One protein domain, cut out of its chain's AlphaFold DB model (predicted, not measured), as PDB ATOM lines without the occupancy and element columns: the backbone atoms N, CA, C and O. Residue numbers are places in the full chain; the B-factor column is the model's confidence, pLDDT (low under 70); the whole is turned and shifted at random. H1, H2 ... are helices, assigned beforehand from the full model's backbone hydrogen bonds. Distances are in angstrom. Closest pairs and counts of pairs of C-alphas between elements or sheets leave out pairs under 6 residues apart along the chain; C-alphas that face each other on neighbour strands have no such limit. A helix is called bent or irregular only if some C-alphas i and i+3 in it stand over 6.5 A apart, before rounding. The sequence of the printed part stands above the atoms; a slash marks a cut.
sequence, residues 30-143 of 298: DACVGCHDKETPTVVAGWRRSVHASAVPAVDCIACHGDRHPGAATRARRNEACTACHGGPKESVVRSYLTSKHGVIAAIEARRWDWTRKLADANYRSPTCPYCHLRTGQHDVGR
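Overview. This is residues 30 to 143 of the 298 residues of an uncharacterized protein of Rhodospirillales bacterium RIFCSPLOWO2_01_FULL_65_14 (UniProt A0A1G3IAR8). Eight helices, most of them short, are strung along the longest axis of the domain: H1 and H2 form a steep pair at one end, the small helices H3, H4 and H5 cluster in the middle, and H6 and H7 make a corner at the other end. From H7 a long stretch with no named element, residues 113 to 128, folds back to short H8 near the middle, and residues 134 to 140 run on from H8 towards H2; few of the helices touch each other. The printed part has 114 residues, with H1 to H8 in that order along it and no named strand, and its class is all helix, with 57 residues in the helices. It is compact, with a radius of gyration of the C-alphas of 14.1 A and spans of 39 by 29 by 24 A.

Along the chain. H1, residues 30 to 39, begins at C-alpha 30 at (19.297, 94.967, 85.457) and is 14.2 A long. H2, residues 41 to 49, measures 12.5 A. H3 is residues 61 to 65, H4 residues 72 to 76 and H5 residues 80 to 83. H6, residues 92 to 98, measures 9.4 A. H7, residues 101 to 112, is the longest at 17.6 A and ends at C-alpha 112 at (-2.152, 97.995, 111.844); it is irregular, with C-alphas 108 and 111 standing 7.4 A apart. H8, residues 129 to 133, ends at C-alpha 133 at (19.390, 97.470, 109.313).

Arrangement. H1 and H2 touch, closest at the C-alphas of Asp 37 and Val 44, 5.6 A, at a steep tilt of 49 degrees, opposite ways. H2 and H3 are only just apart, their closest C-alphas being 8.5 A from each other. H1 is close to H3 but not clearly touching, with the C-alphas of Cys 32 and Cys 61 closest at 7.0 A. H3 touches H4, closest at the C-alphas of His 65 and Ala 72, 4.4 A. H3 also touches H5, closest at the C-alphas of Cys 64 and Ala 81, 5.2 A. H8 touches no helix but is near H5, where the C-alphas of Cys 82 and Cys 129 are closest at 7.1 A. H6 and H7 only just touch, with 3 pairs of C-alphas within 8 A, and only at the corner by their link; H7 does so with residues 103 to 107 alone, and the closest C-alphas are those of Tyr 97 and Gly 103, 5.3 A. Their lines stand at a steep tilt of 60 degrees, the same way. In H2, H3, H4 and H8 every O i to N i+4 pair is within hydrogen-bond range; in H1 it is 5 of 6, in H6 2 of 3 and in H7 6 of 8, while H5 is too short for such a pair.

Size, cuts and confidence. The two C-alphas farthest apart are those of Lys 38 and Thr 99, 40.3 A. The printed part has no cut. The links H2 to H3, of 11 residues, and H7 to H8, of 16, are long. The mean pLDDT of the printed part is 91.2, and residues 142 to 143 are under 70.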
ATOM      1  N   ASP A  30      18.480  94.055  86.264       96.69
ATOM      2  CA  ASP A  30      19.297  94.967  85.457       96.69
ATOM      3  C   ASP A  30      18.543  96.255  85.091       96.69
ATOM      4  O   ASP A  30      19.113  97.342  85.181       96.69
ATOM      5  N   ALA A  31      17.247  96.162  84.779       96.06
ATOM      6  CA  ALA A  31      16.384  97.320  84.566       96.06
ATOM      7  C   ALA A  31      16.176  98.128  85.859       96.06
ATOM      8  O   ALA A  31      16.200  99.362  85.820       96.06
ATOM      9  N   CYS A  32      16.040  97.447  87.005       96.00
ATOM     10  CA  CYS A  32      15.962  98.099  88.316       96.00
ATOM     11  C   CYS A  32      17.229  98.925  88.571       96.00
ATOM     12  O   CYS A  32      17.142 100.130  88.799       96.00
ATOM     13  N   VAL A  33      18.406  98.298  88.462       96.75
ATOM     14  CA  VAL A  33      19.702  98.963  88.647       96.75
ATOM     15  C   VAL A  33      19.882 100.088  87.629       96.75
ATOM     16  O   VAL A  33      20.208 101.198  88.025       96.75
ATOM     17  N   GLY A  34      19.630  99.856  86.339       96.56
ATOM     18  CA  GLY A  34      19.880 100.836  85.277       96.56
ATOM     19  C   GLY A  34      19.065 102.129  85.396       96.56
ATOM     20  O   GLY A  34      19.570 103.203  85.061       96.56
ATOM     21  N   CYS A  35      17.824 102.047  85.885       95.56
ATOM     22  CA  CYS A  35      16.999 103.224  86.156       95.56
ATOM     23  C   CYS A  35      17.344 103.851  87.516       95.56
ATOM     24  O   CYS A  35      17.625 105.048  87.589       95.56
ATOM     25  N   HIS A  36      17.420 103.050  88.585       95.25
ATOM     26  CA  HIS A  36      17.683 103.570  89.927       95.25
ATOM     27  C   HIS A  36      19.102 104.116  90.117       95.25
ATOM     28  O   HIS A  36      19.300 104.919  91.023       95.25
ATOM     29  N   ASP A  37      20.076 103.761  89.278       96.44
ATOM     30  CA  ASP A  37      21.409 104.383  89.292       96.44
ATOM     31  C   ASP A  37      21.345 105.854  88.843       96.44
ATOM     32  O   ASP A  37      22.218 106.643  89.189       96.44
ATOM     33  N   LYS A  38      20.291 106.237  88.107       95.69
ATOM     34  CA  LYS A  38      20.027 107.614  87.663       95.69
ATOM     35  C   LYS A  38      19.079 108.341  88.615       95.69
ATOM     36  O   LYS A  38      19.386 109.446  89.047       95.69
ATOM     37  N   GLU A  39      17.964 107.705  88.969       93.94
ATOM     38  CA  GLU A  39      16.911 108.322  89.791       93.94
ATOM     39  C   GLU A  39      17.272 108.363  91.285       93.94
ATOM     40  O   GLU A  39      16.956 109.310  92.002       93.94
ATOM     41  N   THR A  40      17.950 107.324  91.776       93.00
ATOM     42  CA  THR A  40      18.318 107.160  93.191       93.00
ATOM     43  C   THR A  40      19.746 106.608  93.333       93.00
ATOM     44  O   THR A  40      19.937 105.526  93.898       93.00
ATOM     45  N   PRO A  41      20.776 107.324  92.845       94.62
ATOM     46  CA  PRO A  41      22.151 106.813  92.762       94.62
ATOM     47  C   PRO A  41      22.701 106.325  94.109       94.62
ATOM     48  O   PRO A  41      23.465 105.363  94.180       94.62
ATOM     49  N   THR A  42      22.284 106.950  95.212       92.56
ATOM     50  CA  THR A  42      22.705 106.569  96.567       92.56
ATOM     51  C   THR A  42      22.190 105.192  96.993       92.56
ATOM     52  O   THR A  42      22.899 104.480  97.706       92.56
ATOM     53  N   VAL A  43      21.001 104.790  96.532       92.88
ATOM     54  CA  VAL A  43      20.405 103.470  96.796       92.88
ATOM     55  C   VAL A  43      21.216 102.385  96.101       92.88
ATOM     56  O   VAL A  43      21.678 101.448  96.753       92.88
ATOM     57  N   VAL A  44      21.465 102.545  94.797       95.94
ATOM     58  CA  VAL A  44      22.234 101.568  94.014       95.94
ATOM     59  C   VAL A  44      23.675 101.486  94.507       95.94
ATOM     60  O   VAL A  44      24.197 100.388  94.699       95.94
ATOM     61  N   ALA A  45      24.310 102.624  94.794       93.88
ATOM     62  CA  ALA A  45      25.654 102.644  95.362       93.88
ATOM     63  C   ALA A  45      25.715 101.970  96.744       93.88
ATOM     64  O   ALA A  45      26.693 101.286  97.040       93.88
ATOM     65  N   GLY A  46      24.691 102.150  97.586       91.44
ATOM     66  CA  GLY A  46      24.572 101.463  98.874       91.44
ATOM     67  C   GLY A  46      24.481  99.950  98.708       91.44
ATOM     68  O   GLY A  46      25.285  99.227  99.292       91.44
ATOM     69  N   TRP A  47      23.574  99.484  97.847       93.81
ATOM     70  CA  TRP A  47      23.429  98.059  97.553       93.81
ATOM     71  C   TRP A  47      24.728  97.452  97.016       93.81
ATOM     72  O   TRP A  47      25.179  96.450  97.566       93.81
ATOM     73  N   ARG A  48      25.388  98.086  96.034       93.56
ATOM     74  CA  ARG A  48      26.655  97.605  95.439       93.56
ATOM     75  C   ARG A  48      27.775  97.395  96.468       93.56
ATOM     76  O   ARG A  48      28.635  96.551  96.246       93.56
ATOM     77  N   ARG A  49      27.787  98.156  97.569       88.38
ATOM     78  CA  ARG A  49      28.767  98.003  98.666       88.38
ATOM     79  C   ARG A  49      28.361  96.977  99.718       88.38
ATOM     80  O   ARG A  49      29.188  96.580 100.532       88.38
ATOM     81  N   SER A  50      27.094  96.594  99.734       87.19
ATOM     82  CA  SER A  50      26.543  95.730 100.762       87.19
ATOM     83  C   SER A  50      26.987  94.276 100.591       87.19
ATOM     84  O   SER A  50      27.201  93.791  99.479       87.19
ATOM     85  N   VAL A  51      26.983  93.531 101.697       85.75
ATOM     86  CA  VAL A  51      27.192  92.073 101.687       85.75
ATOM     87  C   VAL A  51      26.151  91.319 100.847       85.75
ATOM     88  O   VAL A  51      26.414  90.210 100.399       85.75
ATOM     89  N   HIS A  52      24.983  91.917 100.598       91.00
ATOM     90  CA  HIS A  52      23.946  91.342  99.743       91.00
ATOM     91  C   HIS A  52      24.328  91.355  98.259       91.00
ATOM     92  O   HIS A  52      24.055  90.377  97.565       91.00
ATOM     93  N   ALA A  53      25.007  92.402  97.782       91.75
ATOM     94  CA  ALA A  53      25.497  92.438  96.405       91.75
ATOM     95  C   ALA A  53      26.666  91.468  96.176       91.75
ATOM     96  O   ALA A  53      26.816  90.942  95.078       91.75
ATOM     97  N   SER A  54      27.479  91.212  97.207       87.38
ATOM     98  CA  SER A  54      28.614  90.279  97.137       87.38
ATOM     99  C   SER A  54      28.249  88.812  97.402       87.38
ATOM    100  O   SER A  54      29.115  87.945  97.288       87.38
ATOM    101  N   ALA A  55      27.002  88.513  97.784       87.56
ATOM    102  CA  ALA A  55      26.545  87.145  98.012       87.56
ATOM    103  C   ALA A  55      26.495  86.333  96.704       87.56
ATOM    104  O   ALA A  55      26.408  86.892  95.611       87.56
ATOM    105  N   VAL A  56      26.531  84.999  96.812       87.25
ATOM    106  CA  VAL A  56      26.433  84.089  95.659       87.25
ATOM    107  C   VAL A  56      25.304  83.072  95.895       87.25
ATOM    108  O   VAL A  56      25.459  82.204  96.756       87.25
ATOM    109  N   PRO A  57      24.184  83.148  95.142       91.00
ATOM    110  CA  PRO A  57      23.826  84.240  94.227       91.00
ATOM    111  C   PRO A  57      23.595  85.564  94.978       91.00
ATOM    112  O   PRO A  57      23.325  85.565  96.181       91.00
ATOM    113  N   ALA A  58      23.703  86.687  94.265       92.88
ATOM    114  CA  ALA A  58      23.482  88.005  94.853       92.88
ATOM    115  C   ALA A  58      22.032  88.151  95.338       92.88
ATOM    116  O   ALA A  58      21.094  87.690  94.684       92.88
ATOM    117  N   VAL A  59      21.848  88.829  96.471       94.94
ATOM    118  CA  VAL A  59      20.526  89.258  96.936       94.94
ATOM    119  C   VAL A  59      20.241  90.606  96.285       94.94
ATOM    120  O   VAL A  59      20.795  91.639  96.669       94.94
ATOM    121  N   ASP A  60      19.432  90.566  95.236       95.19
ATOM    122  CA  ASP A  60      19.201  91.682  94.328       95.19
ATOM    123  C   ASP A  60      17.988  92.550  94.727       95.19
ATOM    124  O   ASP A  60      17.384  92.362  95.789       95.19
ATOM    125  N   CYS A  61      17.639  93.548  93.907       96.25
ATOM    126  CA  CYS A  61      16.528  94.453  94.209       96.25
ATOM    127  C   CYS A  61      15.202  93.687  94.331       96.25
ATOM    128  O   CYS A  61      14.407  93.950  95.238       96.25
ATOM    129  N   ILE A  62      14.988  92.709  93.448       96.50
ATOM    130  CA  ILE A  62      13.750  91.933  93.344       96.50
ATOM    131  C   ILE A  62      13.571  91.032  94.567       96.50
ATOM    132  O   ILE A  62      12.448  90.893  95.060       96.50
ATOM    133  N   ALA A  63      14.654  90.485  95.125       95.19
ATOM    134  CA  ALA A  63      14.590  89.660  96.331       95.19
ATOM    135  C   ALA A  63      13.814  90.355  97.470       95.19
ATOM    136  O   ALA A  63      12.911  89.759  98.070       95.19
ATOM    137  N   CYS A  64      14.065  91.651  97.692       94.88
ATOM    138  CA  CYS A  64      13.428  92.446  98.750       94.88
ATOM    139  C   CYS A  64      12.191  93.227  98.277       94.88
ATOM    140  O   CYS A  64      11.168  93.254  98.970       94.88
ATOM    141  N   HIS A  65      12.233  93.823  97.087       95.56
ATOM    142  CA  HIS A  65      11.185  94.719  96.589       95.56
ATOM    143  C   HIS A  65      10.148  94.034  95.690       95.56
ATOM    144  O   HIS A  65       9.015  94.497  95.620       95.56
ATOM    145  N   GLY A  66      10.474  92.893  95.088       95.75
ATOM    146  CA  GLY A  66       9.675  92.286  94.025       95.75
ATOM    147  C   GLY A  66       9.952  92.920  92.659       95.75
ATOM    148  O   GLY A  66      10.783  93.813  92.527       95.75
ATOM    149  N   ASP A  67       9.257  92.432  91.637       96.25
ATOM    150  CA  ASP A  67       9.463  92.795  90.228       96.25
ATOM    151  C   ASP A  67       8.570  93.953  89.747       96.25
ATOM    152  O   ASP A  67       8.664  94.365  88.594       96.25
ATOM    153  N   ARG A  68       7.696  94.491  90.603       95.94
ATOM    154  CA  ARG A  68       6.711  95.531  90.261       95.94
ATOM    155  C   ARG A  68       6.854  96.753  91.159       95.94
ATOM    156  O   ARG A  68       7.000  96.600  92.368       95.94
ATOM    157  N   HIS A  69       6.721  97.956  90.599       93.88
ATOM    158  CA  HIS A  69       6.790  99.200  91.380       93.88
ATOM    159  C   HIS A  69       5.653  99.342  92.411       93.88
ATOM    160  O   HIS A  69       5.942  99.702  93.561       93.88
ATOM    161  N   PRO A  70       4.375  99.051  92.080       94.00
ATOM    162  CA  PRO A  70       3.290  99.129  93.053       94.00
ATOM    163  C   PRO A  70       3.544  98.224  94.265       94.00
ATOM    164  O   PRO A  70       3.617  97.004  94.156       94.00
ATOM    165  N   GLY A  71       3.673  98.833  95.447       92.06
ATOM    166  CA  GLY A  71       3.879  98.112  96.705       92.06
ATOM    167  C   GLY A  71       5.308  97.613  96.962       92.06
ATOM    168  O   GLY A  71       5.542  97.057  98.037       92.06
ATOM    169  N   ALA A  72       6.273  97.861  96.066       94.50
ATOM    170  CA  ALA A  72       7.660  97.407  96.215       94.50
ATOM    171  C   ALA A  72       8.303  97.843  97.538       94.50
ATOM    172  O   ALA A  72       8.874  97.045  98.285       94.50
ATOM    173  N   ALA A  73       8.193  99.133  97.862       92.19
ATOM    174  CA  ALA A  73       8.743  99.671  99.100       92.19
ATOM    175  C   ALA A  73       7.991  99.146 100.336       92.19
ATOM    176  O   ALA A  73       8.607  98.813 101.345       92.19
ATOM    177  N   THR A  74       6.666  99.013 100.240       93.56
ATOM    178  CA  THR A  74       5.820  98.446 101.299       93.56
ATOM    179  C   THR A  74       6.222  97.011 101.631       93.56
ATOM    180  O   THR A  74       6.312  96.673 102.807       93.56
ATOM    181  N   ARG A  75       6.495  96.176 100.619       94.44
ATOM    182  CA  ARG A  75       6.979  94.801 100.801       94.44
ATOM    183  C   ARG A  75       8.319  94.780 101.533       94.44
ATOM    184  O   ARG A  75       8.437  94.112 102.556       94.44
ATOM    185  N   ALA A  76       9.292  95.554 101.051       94.38
ATOM    186  CA  ALA A  76      10.658  95.555 101.576       94.38
ATOM    187  C   ALA A  76      10.787  96.075 103.019       94.38
ATOM    188  O   ALA A  76      11.761  95.770 103.699       94.38
ATOM    189  N   ARG A  77       9.814  96.851 103.512       93.25
ATOM    190  CA  ARG A  77       9.815  97.387 104.888       93.25
ATOM    191  C   ARG A  77       9.382  96.374 105.948       93.25
ATOM    192  O   ARG A  77       9.564  96.634 107.139       93.25
ATOM    193  N   ARG A  78       8.809  95.241 105.539       93.25
ATOM    194  CA  ARG A  78       8.309  94.212 106.454       93.25
ATOM    195  C   ARG A  78       9.374  93.158 106.750       93.25
ATOM    196  O   ARG A  78      10.265  92.916 105.940       93.25
ATOM    197  N   ASN A  79       9.259  92.503 107.904       93.50
ATOM    198  CA  ASN A  79      10.233  91.497 108.348       93.50
ATOM    199  C   ASN A  79      10.319  90.303 107.389       93.50
ATOM    200  O   ASN A  79      11.387  89.711 107.240       93.50
ATOM    201  N   GLU A  80       9.220  89.973 106.709       92.62
ATOM    202  CA  GLU A  80       9.127  88.851 105.779       92.62
ATOM    203  C   GLU A  80      10.122  88.968 104.616       92.62
ATOM    204  O   GLU A  80      10.601  87.945 104.128       92.62
ATOM    205  N   ALA A  81      10.494  90.194 104.217       93.19
ATOM    206  CA  ALA A  81      11.517  90.423 103.196       93.19
ATOM    207  C   ALA A  81      12.904  89.908 103.626       93.19
ATOM    208  O   ALA A  81      13.720  89.549 102.783       93.19
ATOM    209  N   CYS A  82      13.168  89.831 104.933       92.81
ATOM    210  CA  CYS A  82      14.448  89.389 105.484       92.81
ATOM    211  C   CYS A  82      14.415  87.907 105.882       92.81
ATOM    212  O   CYS A  82      15.369  87.159 105.659       92.81
ATOM    213  N   THR A  83      13.319  87.454 106.499       92.12
ATOM    214  CA  THR A  83      13.274  86.133 107.145       92.12
ATOM    215  C   THR A  83      13.349  84.961 106.172       92.12
ATOM    216  O   THR A  83      13.711  83.868 106.599       92.12
ATOM    217  N   ALA A  84      13.027  85.172 104.891       87.75
ATOM    218  CA  ALA A  84      13.095  84.137 103.860       87.75
ATOM    219  C   ALA A  84      14.522  83.588 103.666       87.75
ATOM    220  O   ALA A  84      14.697  82.379 103.558       87.75
ATOM    221  N   CYS A  85      15.535  84.462 103.688       90.56
ATOM    222  CA  CYS A  85      16.939  84.075 103.497       90.56
ATOM    223  C   CYS A  85      17.703  83.940 104.819       90.56
ATOM    224  O   CYS A  85      18.605  83.115 104.930       90.56
ATOM    225  N   HIS A  86      17.325  84.687 105.861       90.25
ATOM    226  CA  HIS A  86      17.980  84.623 107.176       90.25
ATOM    227  C   HIS A  86      17.562  83.404 108.026       90.25
ATOM    228  O   HIS A  86      17.641  83.437 109.255       90.25
ATOM    229  N   GLY A  87      17.130  82.318 107.375       82.75
ATOM    230  CA  GLY A  87      16.884  81.018 108.003       82.75
ATOM    231  C   GLY A  87      15.552  80.876 108.745       82.75
ATOM    232  O   GLY A  87      15.295  79.859 109.391       82.75
ATOM    233  N   GLY A  88      14.675  81.877 108.650       88.12
ATOM    234  CA  GLY A  88      13.353  81.833 109.263       88.12
ATOM    235  C   GLY A  88      13.376  81.673 110.794       88.12
ATOM    236  O   GLY A  88      14.411  81.818 111.440       88.12
ATOM    237  N   PRO A  89      12.231  81.363 111.423       84.94
ATOM    238  CA  PRO A  89      12.049  81.468 112.875       84.94
ATOM    239  C   PRO A  89      12.842  80.451 113.708       84.94
ATOM    240  O   PRO A  89      12.777  80.496 114.934       84.94
ATOM    241  N   LYS A  90      13.552  79.508 113.077       86.94
ATOM    242  CA  LYS A  90      14.368  78.501 113.772       86.94
ATOM    243  C   LYS A  90      15.828  78.921 113.895       86.94
ATOM    244  O   LYS A  90      16.454  78.568 114.893       86.94
ATOM    245  N   GLU A  91      16.333  79.696 112.939       90.69
ATOM    246  CA  GLU A  91      17.712  80.165 112.953       90.69
ATOM    247  C   GLU A  91      17.891  81.349 113.894       90.69
ATOM    248  O   GLU A  91      17.025  82.219 114.023       90.69
ATOM    249  N   SER A  92      19.039  81.404 114.568       90.00
ATOM    250  CA  SER A  92      19.208  82.340 115.678       90.00
ATOM    251  C   SER A  92      19.223  83.808 115.269       90.00
ATOM    252  O   SER A  92      18.896  84.643 116.107       90.00
ATOM    253  N   VAL A  93      19.528  84.151 114.007       89.25
ATOM    254  CA  VAL A  93      19.415  85.542 113.519       89.25
ATOM    255  C   VAL A  93      17.985  86.035 113.706       89.25
ATOM    256  O   VAL A  93      17.745  87.006 114.415       89.25
ATOM    257  N   VAL A  94      17.031  85.330 113.104       94.50
ATOM    258  CA  VAL A  94      15.622  85.718 113.110       94.50
ATOM    259  C   VAL A  94      14.997  85.410 114.460       94.50
ATOM    260  O   VAL A  94      14.268  86.236 115.002       94.50
ATOM    261  N   ARG A  95      15.285  84.240 115.037       95.25
ATOM    262  CA  ARG A  95      14.653  83.815 116.284       95.25
ATOM    263  C   ARG A  95      15.001  84.729 117.452       95.25
ATOM    264  O   ARG A  95      14.104  85.046 118.220       95.25
ATOM    265  N   SER A  96      16.249  85.190 117.565       95.69
ATOM    266  CA  SER A  96      16.617  86.144 118.622       95.69
ATOM    267  C   SER A  96      15.825  87.449 118.508       95.69
ATOM    268  O   SER A  96      15.285  87.915 119.507       95.69
ATOM    269  N   TYR A  97      15.643  87.995 117.303       96.25
ATOM    270  CA  TYR A  97      14.749  89.137 117.106       96.25
ATOM    271  C   TYR A  97      13.294  88.797 117.460       96.25
ATOM    272  O   TYR A  97      12.690  89.516 118.255       96.25
ATOM    273  N   LEU A  98      12.735  87.699 116.940       95.00
ATOM    274  CA  LEU A  98      11.332  87.324 117.165       95.00
ATOM    275  C   LEU A  98      10.997  87.064 118.640       95.00
ATOM    276  O   LEU A  98       9.865  87.313 119.047       95.00
ATOM    277  N   THR A  99      11.956  86.589 119.440       94.38
ATOM    278  CA  THR A  99      11.782  86.387 120.890       94.38
ATOM    279  C   THR A  99      12.191  87.598 121.733       94.38
ATOM    280  O   THR A  99      12.076  87.565 122.958       94.38
ATOM    281  N   SER A 100      12.654  88.687 121.115       96.38
ATOM    282  CA  SER A 100      12.865  89.962 121.803       96.38
ATOM    283  C   SER A 100      11.545  90.708 122.008       96.38
ATOM    284  O   SER A 100      10.552  90.468 121.315       96.38
ATOM    285  N   LYS A 101      11.539  91.706 122.902       96.50
ATOM    286  CA  LYS A 101      10.383  92.608 123.041       96.50
ATOM    287  C   LYS A 101      10.065  93.335 121.730       96.50
ATOM    288  O   LYS A 101       8.890  93.519 121.428       96.50
ATOM    289  N   HIS A 102      11.082  93.698 120.942       96.50
ATOM    290  CA  HIS A 102      10.870  94.355 119.654       96.50
ATOM    291  C   HIS A 102      10.117  93.448 118.677       96.50
ATOM    292  O   HIS A 102       9.086  93.844 118.127       96.50
ATOM    293  N   GLY A 103      10.583  92.207 118.522       95.81
ATOM    294  CA  GLY A 103       9.951  91.226 117.644       95.81
ATOM    295  C   GLY A 103       8.527  90.884 118.063       95.81
ATOM    296  O   GLY A 103       7.644  90.850 117.211       95.81
ATOM    297  N   VAL A 104       8.277  90.719 119.366       96.50
ATOM    298  CA  VAL A 104       6.934  90.435 119.896       96.50
ATOM    299  C   VAL A 104       5.971  91.595 119.633       96.50
ATOM    300  O   VAL A 104       4.877  91.372 119.117       96.50
ATOM    301  N   ILE A 105       6.367  92.839 119.930       96.88
ATOM    302  CA  ILE A 105       5.509  94.010 119.677       96.88
ATOM    303  C   ILE A 105       5.264  94.170 118.173       96.88
ATOM    304  O   ILE A 105       4.125  94.379 117.763       96.88
ATOM    305  N   ALA A 106       6.299  94.015 117.342       95.88
ATOM    306  CA  ALA A 106       6.146  94.083 115.894       95.88
ATOM    307  C   ALA A 106       5.197  92.992 115.374       95.88
ATOM    308  O   ALA A 106       4.327  93.291 114.569       95.88
ATOM    309  N   ALA A 107       5.288  91.752 115.861       94.50
ATOM    310  CA  ALA A 107       4.394  90.672 115.442       94.50
ATOM    311  C   ALA A 107       2.916  90.954 115.776       94.50
ATOM    312  O   ALA A 107       2.032  90.625 114.984       94.50
ATOM    313  N   ILE A 108       2.649  91.585 116.924       95.94
ATOM    314  CA  ILE A 108       1.293  91.940 117.365       95.94
ATOM    315  C   ILE A 108       0.760  93.151 116.589       95.94
ATOM    316  O   ILE A 108      -0.405  93.182 116.193       95.94
ATOM    317  N   GLU A 109       1.599  94.163 116.370       95.44
ATOM    318  CA  GLU A 109       1.155  95.479 115.910       95.44
ATOM    319  C   GLU A 109       1.380  95.733 114.408       95.44
ATOM    320  O   GLU A 109       0.724  96.600 113.838       95.44
ATOM    321  N   ALA A 110       2.236  94.974 113.720       93.12
ATOM    322  CA  ALA A 110       2.606  95.211 112.317       93.12
ATOM    323  C   ALA A 110       1.409  95.302 111.359       93.12
ATOM    324  O   ALA A 110       1.428  96.056 110.385       93.12
ATOM    325  N   ARG A 111       0.336  94.548 111.623       91.38
ATOM    326  CA  ARG A 111      -0.855  94.516 110.756       91.38
ATOM    327  C   ARG A 111      -1.621  95.840 110.715       91.38
ATOM    328  O   ARG A 111      -2.332  96.072 109.746       91.38
ATOM    329  N   ARG A 112      -1.475  96.688 111.738       92.00
ATOM    330  CA  ARG A 112      -2.152  97.995 111.844       92.00
ATOM    331  C   ARG A 112      -1.267  99.178 111.439       92.00
ATOM    332  O   ARG A 112      -1.699 100.319 111.552       92.00
ATOM    333  N   TRP A 113      -0.025  98.929 111.034       93.81
ATOM    334  CA  TRP A 113       0.902  99.991 110.656       93.81
ATOM    335  C   TRP A 113       0.714 100.428 109.201       93.81
ATOM    336  O   TRP A 113       0.398  99.624 108.321       93.81
ATOM    337  N   ASP A 114       0.952 101.714 108.951       92.81
ATOM    338  CA  ASP A 114       1.003 102.290 107.610       92.81
ATOM    339  C   ASP A 114       2.378 102.035 106.979       92.81
ATOM    340  O   ASP A 114       3.335 102.781 107.182       92.81
ATOM    341  N   TRP A 115       2.462 100.966 106.191       93.06
ATOM    342  CA  TRP A 115       3.690 100.555 105.512       93.06
ATOM    343  C   TRP A 115       4.064 101.415 104.300       93.06
ATOM    344  O   TRP A 115       5.131 101.205 103.715       93.06
ATOM    345  N   THR A 116       3.209 102.366 103.903       91.56
ATOM    346  CA  THR A 116       3.483 103.255 102.766       91.56
ATOM    347  C   THR A 116       4.518 104.325 103.117       91.56
ATOM    348  O   THR A 116       5.256 104.776 102.232       91.56
ATOM    349  N   ARG A 117       4.685 104.639 104.409       89.81
ATOM    350  CA  ARG A 117       5.676 105.605 104.900       89.81
ATOM    351  C   ARG A 117       7.106 105.112 104.732       89.81
ATOM    352  O   ARG A 117       7.407 103.930 104.910       89.81
ATOM    353  N   LYS A 118       8.007 106.038 104.398       88.44
ATOM    354  CA  LYS A 118       9.451 105.777 104.385       88.44
ATOM    355  C   LYS A 118       9.910 105.431 105.800       88.44
ATOM    356  O   LYS A 118       9.335 105.918 106.762       88.44
ATOM    357  N   LEU A 119      10.972 104.632 105.923       87.06
ATOM    358  CA  LEU A 119      11.504 104.231 107.232       87.06
ATOM    359  C   LEU A 119      11.914 105.433 108.098       87.06
ATOM    360  O   LEU A 119      11.692 105.399 109.298       87.06
ATOM    361  N   ALA A 120      12.441 106.500 107.488       83.38
ATOM    362  CA  ALA A 120      12.782 107.743 108.189       83.38
ATOM    363  C   ALA A 120      11.560 108.462 108.795       83.38
ATOM    364  O   ALA A 120      11.687 109.130 109.814       83.38
ATOM    365  N   ASP A 121      10.383 108.289 108.186       83.69
ATOM    366  CA  ASP A 121       9.122 108.918 108.605       83.69
ATOM    367  C   ASP A 121       8.214 107.929 109.360       83.69
ATOM    368  O   ASP A 121       7.080 108.245 109.745       83.69
ATOM    369  N   ALA A 122       8.672 106.684 109.512       77.50
ATOM    370  CA  ALA A 122       7.910 105.617 110.121       77.50
ATOM    371  C   ALA A 122       7.956 105.765 111.642       77.50
ATOM    372  O   ALA A 122       8.987 105.562 112.276       77.50
ATOM    373  N   ASN A 123       6.805 106.072 112.235       79.75
ATOM    374  CA  ASN A 123       6.636 106.157 113.681       79.75
ATOM    375  C   ASN A 123       6.057 104.844 114.233       79.75
ATOM    376  O   ASN A 123       4.957 104.809 114.792       79.75
ATOM    377  N   TYR A 124       6.745 103.730 113.973       87.62
ATOM    378  CA  TYR A 124       6.351 102.436 114.523       87.62
ATOM    379  C   TYR A 124       6.777 102.358 115.986       87.62
ATOM    380  O   TYR A 124       7.907 102.685 116.332       87.62
ATOM    381  N   ARG A 125       5.892 101.856 116.854       91.06
ATOM    382  CA  ARG A 125       6.195 101.664 118.283       91.06
ATOM    383  C   ARG A 125       7.355 100.688 118.524       91.06
ATOM    384  O   ARG A 125       7.955 100.695 119.594       91.06
ATOM    385  N   SER A 126       7.616  99.806 117.565       94.56
ATOM    386  CA  SER A 126       8.674  98.808 117.635       94.56
ATOM    387  C   SER A 126       9.403  98.716 116.297       94.56
ATOM    388  O   SER A 126       8.736  98.753 115.257       94.56
ATOM    389  N   PRO A 127      10.738  98.573 116.293       93.62
ATOM    390  CA  PRO A 127      11.493  98.462 115.057       93.62
ATOM    391  C   PRO A 127      11.270  97.110 114.368       93.62
ATOM    392  O   PRO A 127      11.039  96.091 115.017       93.62
ATOM    393  N   THR A 128      11.396  97.105 113.041       93.19
ATOM    394  CA  THR A 128      11.518  95.908 112.191       93.19
ATOM    395  C   THR A 128      12.974  95.668 111.787       93.19
ATOM    396  O   THR A 128      13.820  96.545 111.979       93.19
ATOM    397  N   CYS A 129      13.285  94.521 111.166       92.56
ATOM    398  CA  CYS A 129      14.626  94.284 110.621       92.56
ATOM    399  C   CYS A 129      15.041  95.413 109.654       92.56
ATOM    400  O   CYS A 129      16.117  95.976 109.857       92.56
ATOM    401  N   PRO A 130      14.200  95.830 108.677       91.62
ATOM    402  CA  PRO A 130      14.511  96.975 107.820       91.62
ATOM    403  C   PRO A 130      14.664  98.293 108.582       91.62
ATOM    404  O   PRO A 130      15.524  99.088 108.228       91.62
ATOM    405  N   TYR A 131      13.884  98.533 109.640       91.00
ATOM    406  CA  TYR A 131      13.987  99.780 110.404       91.00
ATOM    407  C   TYR A 131      15.394  99.989 110.976       91.00
ATOM    408  O   TYR A 131      15.973 101.058 110.798       91.00
ATOM    409  N   CYS A 132      15.969  98.956 111.600       88.31
ATOM    410  CA  CYS A 132      17.315  99.054 112.159       88.31
ATOM    411  C   CYS A 132      18.400  98.874 111.083       88.31
ATOM    412  O   CYS A 132      19.322  99.681 110.994       88.31
ATOM    413  N   HIS A 133      18.313  97.829 110.250       88.25
ATOM    414  CA  HIS A 133      19.390  97.470 109.313       88.25
ATOM    415  C   HIS A 133      19.418  98.298 108.027       88.25
ATOM    416  O   HIS A 133      20.411  98.231 107.308       88.25
ATOM    417  N   LEU A 134      18.356  99.055 107.737       88.25
ATOM    418  CA  LEU A 134      18.214  99.967 106.593       88.25
ATOM    419  C   LEU A 134      17.742 101.355 107.072       88.25
ATOM    420  O   LEU A 134      16.992 102.043 106.370       88.25
ATOM    421  N   ARG A 135      18.144 101.765 108.289       81.25
ATOM    422  CA  ARG A 135      17.769 103.055 108.899       81.25
ATOM    423  C   ARG A 135      17.994 104.211 107.920       81.25
ATOM    424  O   ARG A 135      18.939 104.184 107.144       81.25
ATOM    425  N   THR A 136      17.085 105.185 107.910       78.56
ATOM    426  CA  THR A 136      17.035 106.299 106.935       78.56
ATOM    427  C   THR A 136      16.973 105.898 105.448       78.56
ATOM    428  O   THR A 136      17.059 106.758 104.577       78.56
ATOM    429  N   GLY A 137      16.731 104.621 105.128       75.62
ATOM    430  CA  GLY A 137      16.620 104.128 103.751       75.62
ATOM    431  C   GLY A 137      17.960 103.822 103.078       75.62
ATOM    432  O   GLY A 137      18.006 103.672 101.854       75.62
ATOM    433  N   GLN A 138      19.052 103.719 103.839       83.88
ATOM    434  CA  GLN A 138      20.325 103.219 103.313       83.88
ATOM    435  C   GLN A 138      20.189 101.758 102.850       83.88
ATOM    436  O   GLN A 138      19.394 101.013 103.410       83.88
ATOM    437  N   HIS A 139      20.944 101.365 101.819       91.06
ATOM    438  CA  HIS A 139      20.923 100.013 101.227       91.06
ATOM    439  C   HIS A 139      22.254  99.255 101.401       91.06
ATOM    440  O   HIS A 139      22.488  98.226 100.773       91.06
ATOM    441  N   ASP A 140      23.126  99.761 102.269       87.00
ATOM    442  CA  ASP A 140      24.389  99.155 102.679       87.00
ATOM    443  C   ASP A 140      24.204  98.365 103.992       87.00
ATOM    444  O   ASP A 140      24.594  98.790 105.085       87.00
ATOM    445  N   VAL A 141      23.594  97.178 103.886       79.25
ATOM    446  CA  VAL A 141      23.315  96.294 105.040       79.25
ATOM    447  C   VAL A 141      24.569  95.800 105.782       79.25
ATOM    448  O   VAL A 141      24.441  95.187 106.840       79.25
ATOM    449  N   GLY A 142      25.774  96.062 105.261       66.19
ATOM    450  CA  GLY A 142      27.042  95.718 105.911       66.19
ATOM    451  C   GLY A 142      27.562  96.780 106.887       66.19
ATOM    452  O   GLY A 142      28.438  96.477 107.694       66.19
ATOM    453  N   ARG A 143      27.036  98.015 106.836       59.94
ATOM    454  CA  ARG A 143      27.610  99.174 107.547       59.94
ATOM    455  C   ARG A 143      26.706  99.773 108.634       59.94
ATOM    456  O   ARG A 143      27.210 100.453 109.520       59.94
TER     457      ARG A 143